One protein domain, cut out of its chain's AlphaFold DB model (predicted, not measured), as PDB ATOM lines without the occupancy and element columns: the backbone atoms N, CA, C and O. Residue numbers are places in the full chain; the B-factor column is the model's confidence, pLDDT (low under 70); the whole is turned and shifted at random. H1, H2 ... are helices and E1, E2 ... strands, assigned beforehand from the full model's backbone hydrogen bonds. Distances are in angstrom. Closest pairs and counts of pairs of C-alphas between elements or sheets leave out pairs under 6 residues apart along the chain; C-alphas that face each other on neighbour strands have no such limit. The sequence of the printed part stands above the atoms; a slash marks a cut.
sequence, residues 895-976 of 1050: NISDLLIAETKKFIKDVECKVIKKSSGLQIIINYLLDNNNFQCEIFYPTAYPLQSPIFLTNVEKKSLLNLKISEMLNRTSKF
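Overview. This is residues 895 to 976 of the 1050 residues of the protein "E3 ubiquitin-protein ligase listerin" of Nosema ceranae (strain BRL01) (UniProt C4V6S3). A single, twisted sheet of four strands in a row forms a wall, with H2 packed slantwise over edge strand E4 on one face and H1 only grazing the sheet. The two long inner strands, E2 and E3, make a hairpin that gives the longest axis, and residues 957 to 962, between E4 and H2 and into the first turn of H2, stick out. The printed part has 82 residues with two named helices and four named strands, in the order H1 E1 E2 E3 E4 H2. The sheet runs E1 - E2 - E3 - E4, all antiparallel, and the class is mixed, helices and strands. The whole is compact, with a radius of gyration of the C-alphas of 12.8 A and spans of 39 by 27 by 21 A.

Along the chain. In the sheet, E2 is residues 921 to 930, 29.3 A from first to last C-alpha, and E3 is residues 933 to 942, 29.5 A. E1 is residues 911 to 918, 22.5 A, and E4 is residues 951 to 954, 10.4 A. H2 is residues 961 to 972, 16.9 A, ending with C-alpha 972 at (21.220, 38.635, -36.642). H1 is residues 897 to 903, 10.0 A, beginning with C-alpha 897 at (6.023, 35.196, -42.798).

Arrangement. E1 to E4 form a meander, each strand the antiparallel neighbour of the one before; E2 and E3 are inner strands, E1 and E4 edge strands. The hairpin E2 and E3 has directions 165 degrees apart, with N 926 and O 937 within hydrogen-bond range at 2.8 A. In the hairpin E1 and E2, at 160 degrees, N 914 and O 925 are 2.8 A apart. In the hairpin E3 and E4, at 171 degrees, N 938 and O 953 are 2.8 A apart. H2 and the sheet make two layers, a helix on one face of a sheet. H2 is over E4 at a height over the sheet of 8.7 A and runs slantwise to the strands, at 35 degrees to E4 on the local plane. Their closest C-alphas, of Phe 952 and Ser 967, are 5.8 A apart. H1 only grazes the sheet with its residues 897 to 901; its closest C-alpha pair with E2 is Ser 897 and Leu 922, 7.5 A. H1 and H2 are apart, and so are E1 and E4. In H1 and H2 every O i to N i+4 pair is within hydrogen-bond range.

Size, cuts and confidence. The two C-alphas farthest apart, of Asp 931 and Leu 947, are 39.0 A from each other. The printed part has no cut. The links E1 to E2 and E2 to E3 are tight, the other three short, and no link is long. The mean pLDDT of the printed part is 83.5, and it is under 70 at residues 931 to 932 and 957 to 959.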
ATOM      1  N   ASN A 895       9.031  36.996 -49.074       80.44
ATOM      2  CA  ASN A 895       8.255  36.948 -47.840       80.44
ATOM      3  C   ASN A 895       8.610  35.682 -47.032       80.44
ATOM      4  O   ASN A 895       8.504  34.568 -47.549       80.44
ATOM      5  N   ILE A 896       9.002  35.855 -45.766       84.94
ATOM      6  CA  ILE A 896       9.319  34.773 -44.813       84.94
ATOM      7  C   ILE A 896       8.318  34.669 -43.646       84.94
ATOM      8  O   ILE A 896       8.609  34.003 -42.650       84.94
ATOM      9  N   SER A 897       7.123  35.264 -43.778       83.69
ATOM     10  CA  SER A 897       6.023  35.196 -42.798       83.69
ATOM     11  C   SER A 897       5.775  33.795 -42.252       83.69
ATOM     12  O   SER A 897       5.548  33.610 -41.061       83.69
ATOM     13  N   ASP A 898       5.840  32.806 -43.132       86.50
ATOM     14  CA  ASP A 898       5.414  31.435 -42.859       86.50
ATOM     15  C   ASP A 898       6.402  30.730 -41.921       86.50
ATOM     16  O   ASP A 898       5.993  29.959 -41.057       86.50
ATOM     17  N   LEU A 899       7.696  31.055 -42.038       86.75
ATOM     18  CA  LEU A 899       8.743  30.550 -41.148       86.75
ATOM     19  C   LEU A 899       8.726  31.264 -39.789       86.75
ATOM     20  O   LEU A 899       8.944  30.617 -38.769       86.75
ATOM     21  N   LEU A 900       8.400  32.560 -39.751       87.50
ATOM     22  CA  LEU A 900       8.202  33.290 -38.491       87.50
ATOM     23  C   LEU A 900       7.005  32.719 -37.703       87.50
ATOM     24  O   LEU A 900       7.121  32.476 -36.505       87.50
ATOM     25  N   ILE A 901       5.889  32.420 -38.380       87.12
ATOM     26  CA  ILE A 901       4.695  31.781 -37.789       87.12
ATOM     27  C   ILE A 901       4.943  30.298 -37.436       87.12
ATOM     28  O   ILE A 901       4.319  29.760 -36.522       87.12
ATOM     29  N   ALA A 902       5.853  29.608 -38.129       86.88
ATOM     30  CA  ALA A 902       6.282  28.267 -37.729       86.88
ATOM     31  C   ALA A 902       7.130  28.305 -36.445       86.88
ATOM     32  O   ALA A 902       6.922  27.493 -35.546       86.88
ATOM     33  N   GLU A 903       8.039  29.274 -36.322       88.31
ATOM     34  CA  GLU A 903       8.921  29.428 -35.160       88.31
ATOM     35  C   GLU A 903       8.137  29.769 -33.873       88.31
ATOM     36  O   GLU A 903       8.503  29.261 -32.812       88.31
ATOM     37  N   THR A 904       7.008  30.500 -33.947       86.31
ATOM     38  CA  THR A 904       6.125  30.757 -32.778       86.31
ATOM     39  C   THR A 904       5.482  29.499 -32.186       86.31
ATOM     40  O   THR A 904       4.959  29.567 -31.079       86.31
ATOM     41  N   LYS A 905       5.478  28.362 -32.900       83.94
ATOM     42  CA  LYS A 905       4.875  27.104 -32.417       83.94
ATOM     43  C   LYS A 905       5.770  26.310 -31.461       83.94
ATOM     44  O   LYS A 905       5.319  25.297 -30.932       83.94
ATOM     45  N   LYS A 906       7.034  26.701 -31.264       82.12
ATOM     46  CA  LYS A 906       7.926  25.986 -30.339       82.12
ATOM     47  C   LYS A 906       7.574  26.281 -28.887       82.12
ATOM     48  O   LYS A 906       7.384  27.430 -28.509       82.12
ATOM     49  N   PHE A 907       7.564  25.231 -28.078       77.94
ATOM     50  CA  PHE A 907       7.334  25.324 -26.645       77.94
ATOM     51  C   PHE A 907       8.558  25.902 -25.919       77.94
ATOM     52  O   PHE A 907       9.678  25.423 -26.099       77.94
ATOM     53  N   ILE A 908       8.325  26.902 -25.070       80.00
ATOM     54  CA  ILE A 908       9.222  27.322 -23.988       80.00
ATOM     55  C   ILE A 908       8.388  27.211 -22.710       80.00
ATOM     56  O   ILE A 908       7.231  27.633 -22.696       80.00
ATOM     57  N   LYS A 909       8.949  26.622 -21.646       75.56
ATOM     58  CA  LYS A 909       8.217  26.425 -20.390       75.56
ATOM     59  C   LYS A 909       7.730  27.774 -19.840       75.56
ATOM     60  O   LYS A 909       8.501  28.731 -19.794       75.56
ATOM     61  N   ASP A 910       6.467  27.803 -19.413       79.00
ATOM     62  CA  ASP A 910       5.789  28.937 -18.765       79.00
ATOM     63  C   ASP A 910       5.583  30.192 -19.656       79.00
ATOM     64  O   ASP A 910       5.203  31.253 -19.154       79.00
ATOM     65  N   VAL A 911       5.802  30.088 -20.976       86.06
ATOM     66  CA  VAL A 911       5.705  31.199 -21.947       86.06
ATOM     67  C   VAL A 911       4.569  30.976 -22.956       86.06
ATOM     68  O   VAL A 911       4.533  29.959 -23.647       86.06
ATOM     69  N   GLU A 912       3.676  31.959 -23.110       85.44
ATOM     70  CA  GLU A 912       2.633  31.985 -24.149       85.44
ATOM     71  C   GLU A 912       3.029  32.884 -25.331       85.44
ATOM     72  O   GLU A 912       3.358  34.056 -25.139       85.44
ATOM     73  N   CYS A 913       2.873  32.395 -26.566       87.12
ATOM     74  CA  CYS A 913       3.062  33.181 -27.792       87.12
ATOM     75  C   CYS A 913       1.725  33.434 -28.509       87.12
ATOM     76  O   CYS A 913       0.995  32.497 -28.829       87.12
ATOM     77  N   LYS A 914       1.417  34.700 -28.817       86.94
ATOM     78  CA  LYS A 914       0.196  35.146 -29.516       86.94
ATOM     79  C   LYS A 914       0.580  35.967 -30.749       86.94
ATOM     80  O   LYS A 914       1.415  36.862 -30.669       86.94
ATOM     81  N   VAL A 915      -0.011  35.657 -31.905       89.19
ATOM     82  CA  VAL A 915       0.388  36.237 -33.203       89.19
ATOM     83  C   VAL A 915      -0.740  37.071 -33.792       89.19
ATOM     84  O   VAL A 915      -1.831  36.562 -34.037       89.19
ATOM     85  N   ILE A 916      -0.454  38.338 -34.079       88.44
ATOM     86  CA  ILE A 916      -1.379  39.286 -34.700       88.44
ATOM     87  C   ILE A 916      -0.815  39.689 -36.067       88.44
ATOM     88  O   ILE A 916       0.286  40.229 -36.182       88.44
ATOM     89  N   LYS A 917      -1.580  39.427 -37.130       84.44
ATOM     90  CA  LYS A 917      -1.263  39.887 -38.489       84.44
ATOM     91  C   LYS A 917      -1.806  41.306 -38.669       84.44
ATOM     92  O   LYS A 917      -3.014  41.506 -38.593       84.44
ATOM     93  N   LYS A 918      -0.930  42.280 -38.922       84.25
ATOM     94  CA  LYS A 918      -1.280  43.664 -39.282       84.25
ATOM     95  C   LYS A 918      -0.938  43.911 -40.753       84.25
ATOM     96  O   LYS A 918      -0.048  43.270 -41.303       84.25
ATOM     97  N   SER A 919      -1.590  44.887 -41.383       75.25
ATOM     98  CA  SER A 919      -1.255  45.327 -42.750       75.25
ATOM     99  C   SER A 919       0.190  45.831 -42.884       75.25
ATOM    100  O   SER A 919       0.791  45.717 -43.947       75.25
ATOM    101  N   SER A 920       0.771  46.343 -41.794       80.44
ATOM    102  CA  SER A 920       2.158  46.812 -41.714       80.44
ATOM    103  C   SER A 920       3.190  45.727 -41.364       80.44
ATOM    104  O   SER A 920       4.389  45.973 -41.513       80.44
ATOM    105  N   GLY A 921       2.777  44.539 -40.905       86.31
ATOM    106  CA  GLY A 921       3.706  43.483 -40.487       86.31
ATOM    107  C   GLY A 921       3.117  42.417 -39.560       86.31
ATOM    108  O   GLY A 921       1.928  42.405 -39.240       86.31
ATOM    109  N   LEU A 922       3.978  41.512 -39.100       88.81
ATOM    110  CA  LEU A 922       3.670  40.506 -38.085       88.81
ATOM    111  C   LEU A 922       4.015  41.045 -36.697       88.81
ATOM    112  O   LEU A 922       5.160  41.404 -36.436       88.81
ATOM    113  N   GLN A 923       3.037  41.064 -35.799       91.38
ATOM    114  CA  GLN A 923       3.223  41.382 -34.387       91.38
ATOM    115  C   GLN A 923       3.152  40.078 -33.585       91.38
ATOM    116  O   GLN A 923       2.152  39.362 -33.641       91.38
ATOM    117  N   ILE A 924       4.218  39.756 -32.857       91.81
ATOM    118  CA  ILE A 924       4.317  38.572 -32.002       91.81
ATOM    119  C   ILE A 924       4.357  39.067 -30.559       91.81
ATOM    120  O   ILE A 924       5.316  39.720 -30.159       91.81
ATOM    121  N   ILE A 925       3.306  38.783 -29.799       89.38
ATOM    122  CA  ILE A 925       3.203  39.092 -28.372       89.38
ATOM    123  C   ILE A 925       3.580  37.837 -27.592       89.38
ATOM    124  O   ILE A 925       3.115  36.741 -27.908       89.38
ATOM    125  N   ILE A 926       4.423  38.001 -26.581       90.75
ATOM    126  CA  ILE A 926       4.974  36.920 -25.776       90.75
ATOM    127  C   ILE A 926       4.746  37.274 -24.309       90.75
ATOM    128  O   ILE A 926       5.276  38.274 -23.818       90.75
ATOM    129  N   ASN A 927       3.950  36.459 -23.625       87.62
ATOM    130  CA  ASN A 927       3.684  36.586 -22.195       87.62
ATOM    131  C   ASN A 927       4.502  35.531 -21.447       87.62
ATOM    132  O   ASN A 927       4.562  34.378 -21.872       87.62
ATOM    133  N   TYR A 928       5.084  35.906 -20.317       88.62
ATOM    134  CA  TYR A 928       5.816  35.027 -19.421       88.62
ATOM    135  C   TYR A 928       5.302  35.218 -17.989       88.62
ATOM    136  O   TYR A 928       5.319  36.332 -17.462       88.62
ATOM    137  N   LEU A 929       4.828  34.134 -17.372       81.12
ATOM    138  CA  LEU A 929       4.279  34.142 -16.016       81.12
ATOM    139  C   LEU A 929       5.299  33.562 -15.026       81.12
ATOM    140  O   LEU A 929       5.768  32.437 -15.197       81.12
ATOM    141  N   LEU A 930       5.616  34.326 -13.979       82.00
ATOM    142  CA  LEU A 930       6.505  33.921 -12.886       82.00
ATOM    143  C   LEU A 930       5.984  34.487 -11.568       82.00
ATOM    144  O   LEU A 930       5.908  35.704 -11.417       82.00
ATOM    145  N   ASP A 931       5.641  33.615 -10.622       67.19
ATOM    146  CA  ASP A 931       5.290  33.970  -9.239       67.19
ATOM    147  C   ASP A 931       4.292  35.144  -9.149       67.19
ATOM    148  O   ASP A 931       4.525  36.161  -8.498       67.19
ATOM    149  N   ASN A 932       3.177  35.001  -9.877       66.12
ATOM    150  CA  ASN A 932       2.095  35.982 -10.078       66.12
ATOM    151  C   ASN A 932       2.461  37.276 -10.841       66.12
ATOM    152  O   ASN A 932       1.567  38.063 -11.155       66.12
ATOM    153  N   ASN A 933       3.724  37.489 -11.216       75.50
ATOM    154  CA  ASN A 933       4.131  38.571 -12.113       75.50
ATOM    155  C   ASN A 933       3.957  38.163 -13.585       75.50
ATOM    156  O   ASN A 933       4.294  37.047 -13.984       75.50
ATOM    157  N   ASN A 934       3.461  39.094 -14.407       81.25
ATOM    158  CA  ASN A 934       3.287  38.910 -15.850       81.25
ATOM    159  C   ASN A 934       4.286  39.780 -16.629       81.25
ATOM    160  O   ASN A 934       4.109  40.994 -16.788       81.25
ATOM    161  N   PHE A 935       5.347  39.151 -17.121       87.12
ATOM    162  CA  PHE A 935       6.359  39.778 -17.959       87.12
ATOM    163  C   PHE A 935       5.966  39.639 -19.427       87.12
ATOM    164  O   PHE A 935       5.731  38.544 -19.922       87.12
ATOM    165  N   GLN A 936       5.910  40.751 -20.149       87.56
ATOM    166  CA  GLN A 936       5.444  40.789 -21.529       87.56
ATOM    167  C   GLN A 936       6.523  41.384 -22.427       87.56
ATOM    168  O   GLN A 936       7.094  42.438 -22.123       87.56
ATOM    169  N   CYS A 937       6.776  40.746 -23.563       90.06
ATOM    170  CA  CYS A 937       7.509  41.351 -24.666       90.06
ATOM    171  C   CYS A 937       6.746  41.225 -25.990       90.06
ATOM    172  O   CYS A 937       5.836  40.415 -26.153       90.06
ATOM    173  N   GLU A 938       7.083  42.102 -26.925       90.31
ATOM    174  CA  GLU A 938       6.481  42.198 -28.244       90.31
ATOM    175  C   GLU A 938       7.595  42.319 -29.283       90.31
ATOM    176  O   GLU A 938       8.496  43.151 -29.149       90.31
ATOM    177  N   ILE A 939       7.512  41.503 -30.332       92.00
ATOM    178  CA  ILE A 939       8.372  41.591 -31.509       92.00
ATOM    179  C   ILE A 939       7.515  41.977 -32.711       92.00
ATOM    180  O   ILE A 939       6.638  41.219 -33.129       92.00
ATOM    181  N   PHE A 940       7.781  43.142 -33.295       91.00
ATOM    182  CA  PHE A 940       7.163  43.568 -34.543       91.00
ATOM    183  C   PHE A 940       8.128  43.365 -35.715       91.00
ATOM    184  O   PHE A 940       9.188  43.989 -35.781       91.00
ATOM    185  N   TYR A 941       7.734  42.506 -36.652       90.69
ATOM    186  CA  TYR A 941       8.412  42.225 -37.915       90.69
ATOM    187  C   TYR A 941       7.689  42.957 -39.060       90.69
ATOM    188  O   TYR A 941       6.597  42.531 -39.447       90.69
ATOM    189  N   PRO A 942       8.260  44.037 -39.628       88.62
ATOM    190  CA  PRO A 942       7.652  44.757 -40.748       88.62
ATOM    191  C   PRO A 942       7.465  43.870 -41.988       88.62
ATOM    192  O   PRO A 942       8.234  42.932 -42.203       88.62
ATOM    193  N   THR A 943       6.528  44.214 -42.875       84.31
ATOM    194  CA  THR A 943       6.384  43.551 -44.195       84.31
ATOM    195  C   THR A 943       7.660  43.593 -45.045       84.31
ATOM    196  O   THR A 943       7.867  42.722 -45.883       84.31
ATOM    197  N   ALA A 944       8.538  44.573 -44.807       83.88
ATOM    198  CA  ALA A 944       9.843  44.704 -45.452       83.88
ATOM    199  C   ALA A 944      10.988  43.933 -44.750       83.88
ATOM    200  O   ALA A 944      12.150  44.108 -45.126       83.88
ATOM    201  N   TYR A 945      10.722  43.110 -43.728       84.19
ATOM    202  CA  TYR A 945      11.761  42.317 -43.055       84.19
ATOM    203  C   TYR A 945      12.405  41.293 -44.022       84.19
ATOM    204  O   TYR A 945      11.683  40.628 -44.765       84.19
ATOM    205  N   PRO A 946      13.746  41.126 -44.032       84.25
ATOM    206  CA  PRO A 946      14.729  41.747 -43.139       84.25
ATOM    207  C   PRO A 946      15.393  43.028 -43.676       84.25
ATOM    208  O   PRO A 946      16.354  43.498 -43.077       84.25
ATOM    209  N   LEU A 947      14.926  43.627 -44.779       84.56
ATOM    210  CA  LEU A 947      15.460  44.920 -45.248       84.56
ATOM    211  C   LEU A 947      15.146  46.068 -44.274       84.56
ATOM    212  O   LEU A 947      15.919  47.022 -44.187       84.56
ATOM    213  N   GLN A 948      14.041  45.955 -43.532       84.12
ATOM    214  CA  GLN A 948      13.734  46.762 -42.355       84.12
ATOM    215  C   GLN A 948      13.904  45.914 -41.088       84.12
ATOM    216  O   GLN A 948      13.405  44.790 -41.018       84.12
ATOM    217  N   SER A 949      14.602  46.460 -40.089       85.12
ATOM    218  CA  SER A 949      14.838  45.811 -38.795       85.12
ATOM    219  C   SER A 949      13.538  45.512 -38.031       85.12
ATOM    220  O   SER A 949      12.586  46.294 -38.128       85.12
ATOM    221  N   PRO A 950      13.496  44.431 -37.231       89.06
ATOM    222  CA  PRO A 950      12.395  44.170 -36.320       89.06
ATOM    223  C   PRO A 950      12.505  45.084 -35.094       89.06
ATOM    224  O   PRO A 950      13.604  45.475 -34.691       89.06
ATOM    225  N   ILE A 951      11.364  45.411 -34.494       88.00
ATOM    226  CA  ILE A 951      11.274  46.241 -33.290       88.00
ATOM    227  C   ILE A 951      10.964  45.323 -32.106       88.00
ATOM    228  O   ILE A 951      10.014  44.546 -32.171       88.00
ATOM    229  N   PHE A 952      11.755  45.420 -31.036       89.81
ATOM    230  CA  PHE A 952      11.525  44.713 -29.776       89.81
ATOM    231  C   PHE A 952      11.064  45.700 -28.699       89.81
ATOM    232  O   PHE A 952      11.701  46.732 -28.484       89.81
ATOM    233  N   LEU A 953       9.971  45.373 -28.017       86.50
ATOM    234  CA  LEU A 953       9.421  46.120 -26.886       86.50
ATOM    235  C   LEU A 953       9.176  45.158 -25.719       86.50
ATOM    236  O   LEU A 953       8.895  43.982 -25.924       86.50
ATOM    237  N   THR A 954       9.243  45.645 -24.482       84.75
ATOM    238  CA  THR A 954       8.883  44.853 -23.297       84.75
ATOM    239  C   THR A 954       8.449  45.752 -22.140       84.75
ATOM    240  O   THR A 954       8.811  46.932 -22.088       84.75
ATOM    241  N   ASN A 955       7.654  45.205 -21.215       81.19
ATOM    242  CA  ASN A 955       7.369  45.851 -19.934       81.19
ATOM    243  C   ASN A 955       8.574  45.808 -18.968       81.19
ATOM    244  O   ASN A 955       8.652  46.654 -18.076       81.19
ATOM    245  N   VAL A 956       9.548  44.916 -19.190       71.62
ATOM    246  CA  VAL A 956      10.799  44.823 -18.421       71.62
ATOM    247  C   VAL A 956      11.750  45.959 -18.816       71.62
ATOM    248  O   VAL A 956      12.462  45.878 -19.815       71.62
ATOM    249  N   GLU A 957      11.755  47.028 -18.012       65.88
ATOM    250  CA  GLU A 957      12.659  48.187 -18.116       65.88
ATOM    251  C   GLU A 957      12.828  48.746 -19.541       65.88
ATOM    252  O   GLU A 957      13.795  48.458 -20.250       65.88
ATOM    253  N   LYS A 958      11.933  49.658 -19.939       57.03
ATOM    254  CA  LYS A 958      11.872  50.286 -21.280       57.03
ATOM    255  C   LYS A 958      13.168  50.962 -21.794       57.03
ATOM    256  O   LYS A 958      13.175  51.447 -22.922       57.03
ATOM    257  N   LYS A 959      14.243  51.036 -20.996       57.97
ATOM    258  CA  LYS A 959      15.564  51.592 -21.350       57.97
ATOM    259  C   LYS A 959      16.760  50.708 -20.924       57.97
ATOM    260  O   LYS A 959      17.858  51.232 -20.758       57.97
ATOM    261  N   SER A 960      16.585  49.397 -20.736       70.69
ATOM    262  CA  SER A 960      17.712  48.499 -20.427       70.69
ATOM    263  C   SER A 960      18.647  48.282 -21.632       70.69
ATOM    264  O   SER A 960      18.219  48.261 -22.792       70.69
ATOM    265  N   LEU A 961      19.941  48.078 -21.363       72.44
ATOM    266  CA  LEU A 961      20.940  47.738 -22.391       72.44
ATOM    267  C   LEU A 961      20.757  46.296 -22.907       72.44
ATOM    268  O   LEU A 961      21.015  46.025 -24.083       72.44
ATOM    269  N   LEU A 962      20.191  45.412 -22.078       76.81
ATOM    270  CA  LEU A 962      19.686  44.088 -22.460       76.81
ATOM    271  C   LEU A 962      18.683  44.164 -23.628       76.81
ATOM    272  O   LEU A 962      18.822  43.422 -24.601       76.81
ATOM    273  N   ASN A 963      17.721  45.095 -23.600       80.62
ATOM    274  CA  ASN A 963      16.713  45.233 -24.662       80.62
ATOM    275  C   ASN A 963      17.330  45.666 -26.006       80.62
ATOM    276  O   ASN A 963      16.915  45.190 -27.069       80.62
ATOM    277  N   LEU A 964      18.376  46.501 -25.977       79.94
ATOM    278  CA  LEU A 964      19.175  46.817 -27.167       79.94
ATOM    279  C   LEU A 964      19.949  45.587 -27.665       79.94
ATOM    280  O   LEU A 964      20.030  45.363 -28.874       79.94
ATOM    281  N   LYS A 965      20.471  44.750 -26.760       81.69
ATOM    282  CA  LYS A 965      21.211  43.537 -27.132       81.69
ATOM    283  C   LYS A 965      20.317  42.451 -27.735       81.69
ATOM    284  O   LYS A 965      20.704  41.827 -28.722       81.69
ATOM    285  N   ILE A 966      19.103  42.286 -27.212       85.56
ATOM    286  CA  ILE A 966      18.054  41.436 -27.797       85.56
ATOM    287  C   ILE A 966      17.672  41.950 -29.189       85.56
ATOM    288  O   ILE A 966      17.671  41.178 -30.147       85.56
ATOM    289  N   SER A 967      17.457  43.262 -29.338       85.56
ATOM    290  CA  SER A 967      17.205  43.888 -30.646       85.56
ATOM    291  C   SER A 967      18.336  43.606 -31.647       85.56
ATOM    292  O   SER A 967      18.078  43.280 -32.807       85.56
ATOM    293  N   GLU A 968      19.599  43.657 -31.214       84.69
ATOM    294  CA  GLU A 968      20.754  43.306 -32.050       84.69
ATOM    295  C   GLU A 968      20.736  41.827 -32.486       84.69
ATOM    296  O   GLU A 968      21.040  41.515 -33.638       84.69
ATOM    297  N   MET A 969      20.341  40.906 -31.600       84.94
ATOM    298  CA  MET A 969      20.207  39.480 -31.926       84.94
ATOM    299  C   MET A 969      19.071  39.204 -32.916       84.94
ATOM    300  O   MET A 969      19.274  38.444 -33.861       84.94
ATOM    301  N   LEU A 970      17.919  39.862 -32.773       87.88
ATOM    302  CA  LEU A 970      16.772  39.723 -33.687       87.88
ATOM    303  C   LEU A 970      17.055  40.273 -35.104       87.88
ATOM    304  O   LEU A 970      16.413  39.877 -36.077       87.88
ATOM    305  N   ASN A 971      18.062  41.143 -35.245       84.44
ATOM    306  CA  ASN A 971      18.624  41.531 -36.544       84.44
ATOM    307  C   ASN A 971      19.618  40.494 -37.108       84.44
ATOM    308  O   ASN A 971      19.835  40.437 -38.318       84.44
ATOM    309  N   ARG A 972      20.239  39.667 -36.255       83.31
ATOM    310  CA  ARG A 972      21.220  38.635 -36.642       83.31
ATOM    311  C   ARG A 972      20.579  37.290 -37.006       83.31
ATOM    312  O   ARG A 972      21.164  36.574 -37.814       83.31
ATOM    313  N   THR A 973      19.419  36.947 -36.444       86.50
ATOM    314  CA  THR A 973      18.707  35.672 -36.670       86.50
ATOM    315  C   THR A 973      17.187  35.848 -36.637       86.50
ATOM    316  O   THR A 973      16.673  36.637 -35.846       86.50
ATOM    317  N   SER A 974      16.460  35.066 -37.442       89.81
ATOM    318  CA  SER A 974      14.993  34.952 -37.341       89.81
ATOM    319  C   SER A 974      14.533  33.861 -36.360       89.81
ATOM    320  O   SER A 974      13.333  33.712 -36.142       89.81
ATOM    321  N   LYS A 975      15.454  33.106 -35.735       89.50
ATOM    322  CA  LYS A 975      15.152  32.129 -34.668       89.50
ATOM    323  C   LYS A 975      14.884  32.831 -33.334       89.50
ATOM    324  O   LYS A 975      15.585  32.619 -32.344       89.50
ATOM    325  N   PHE A 976      13.903  33.729 -33.319       90.38
ATOM    326  CA  PHE A 976      13.663  34.622 -32.186       90.38
ATOM    327  C   PHE A 976      13.324  33.869 -30.900       90.38
ATOM    328  O   PHE A 976      13.673  34.356 -29.835       90.38
TER     329      PHE A 976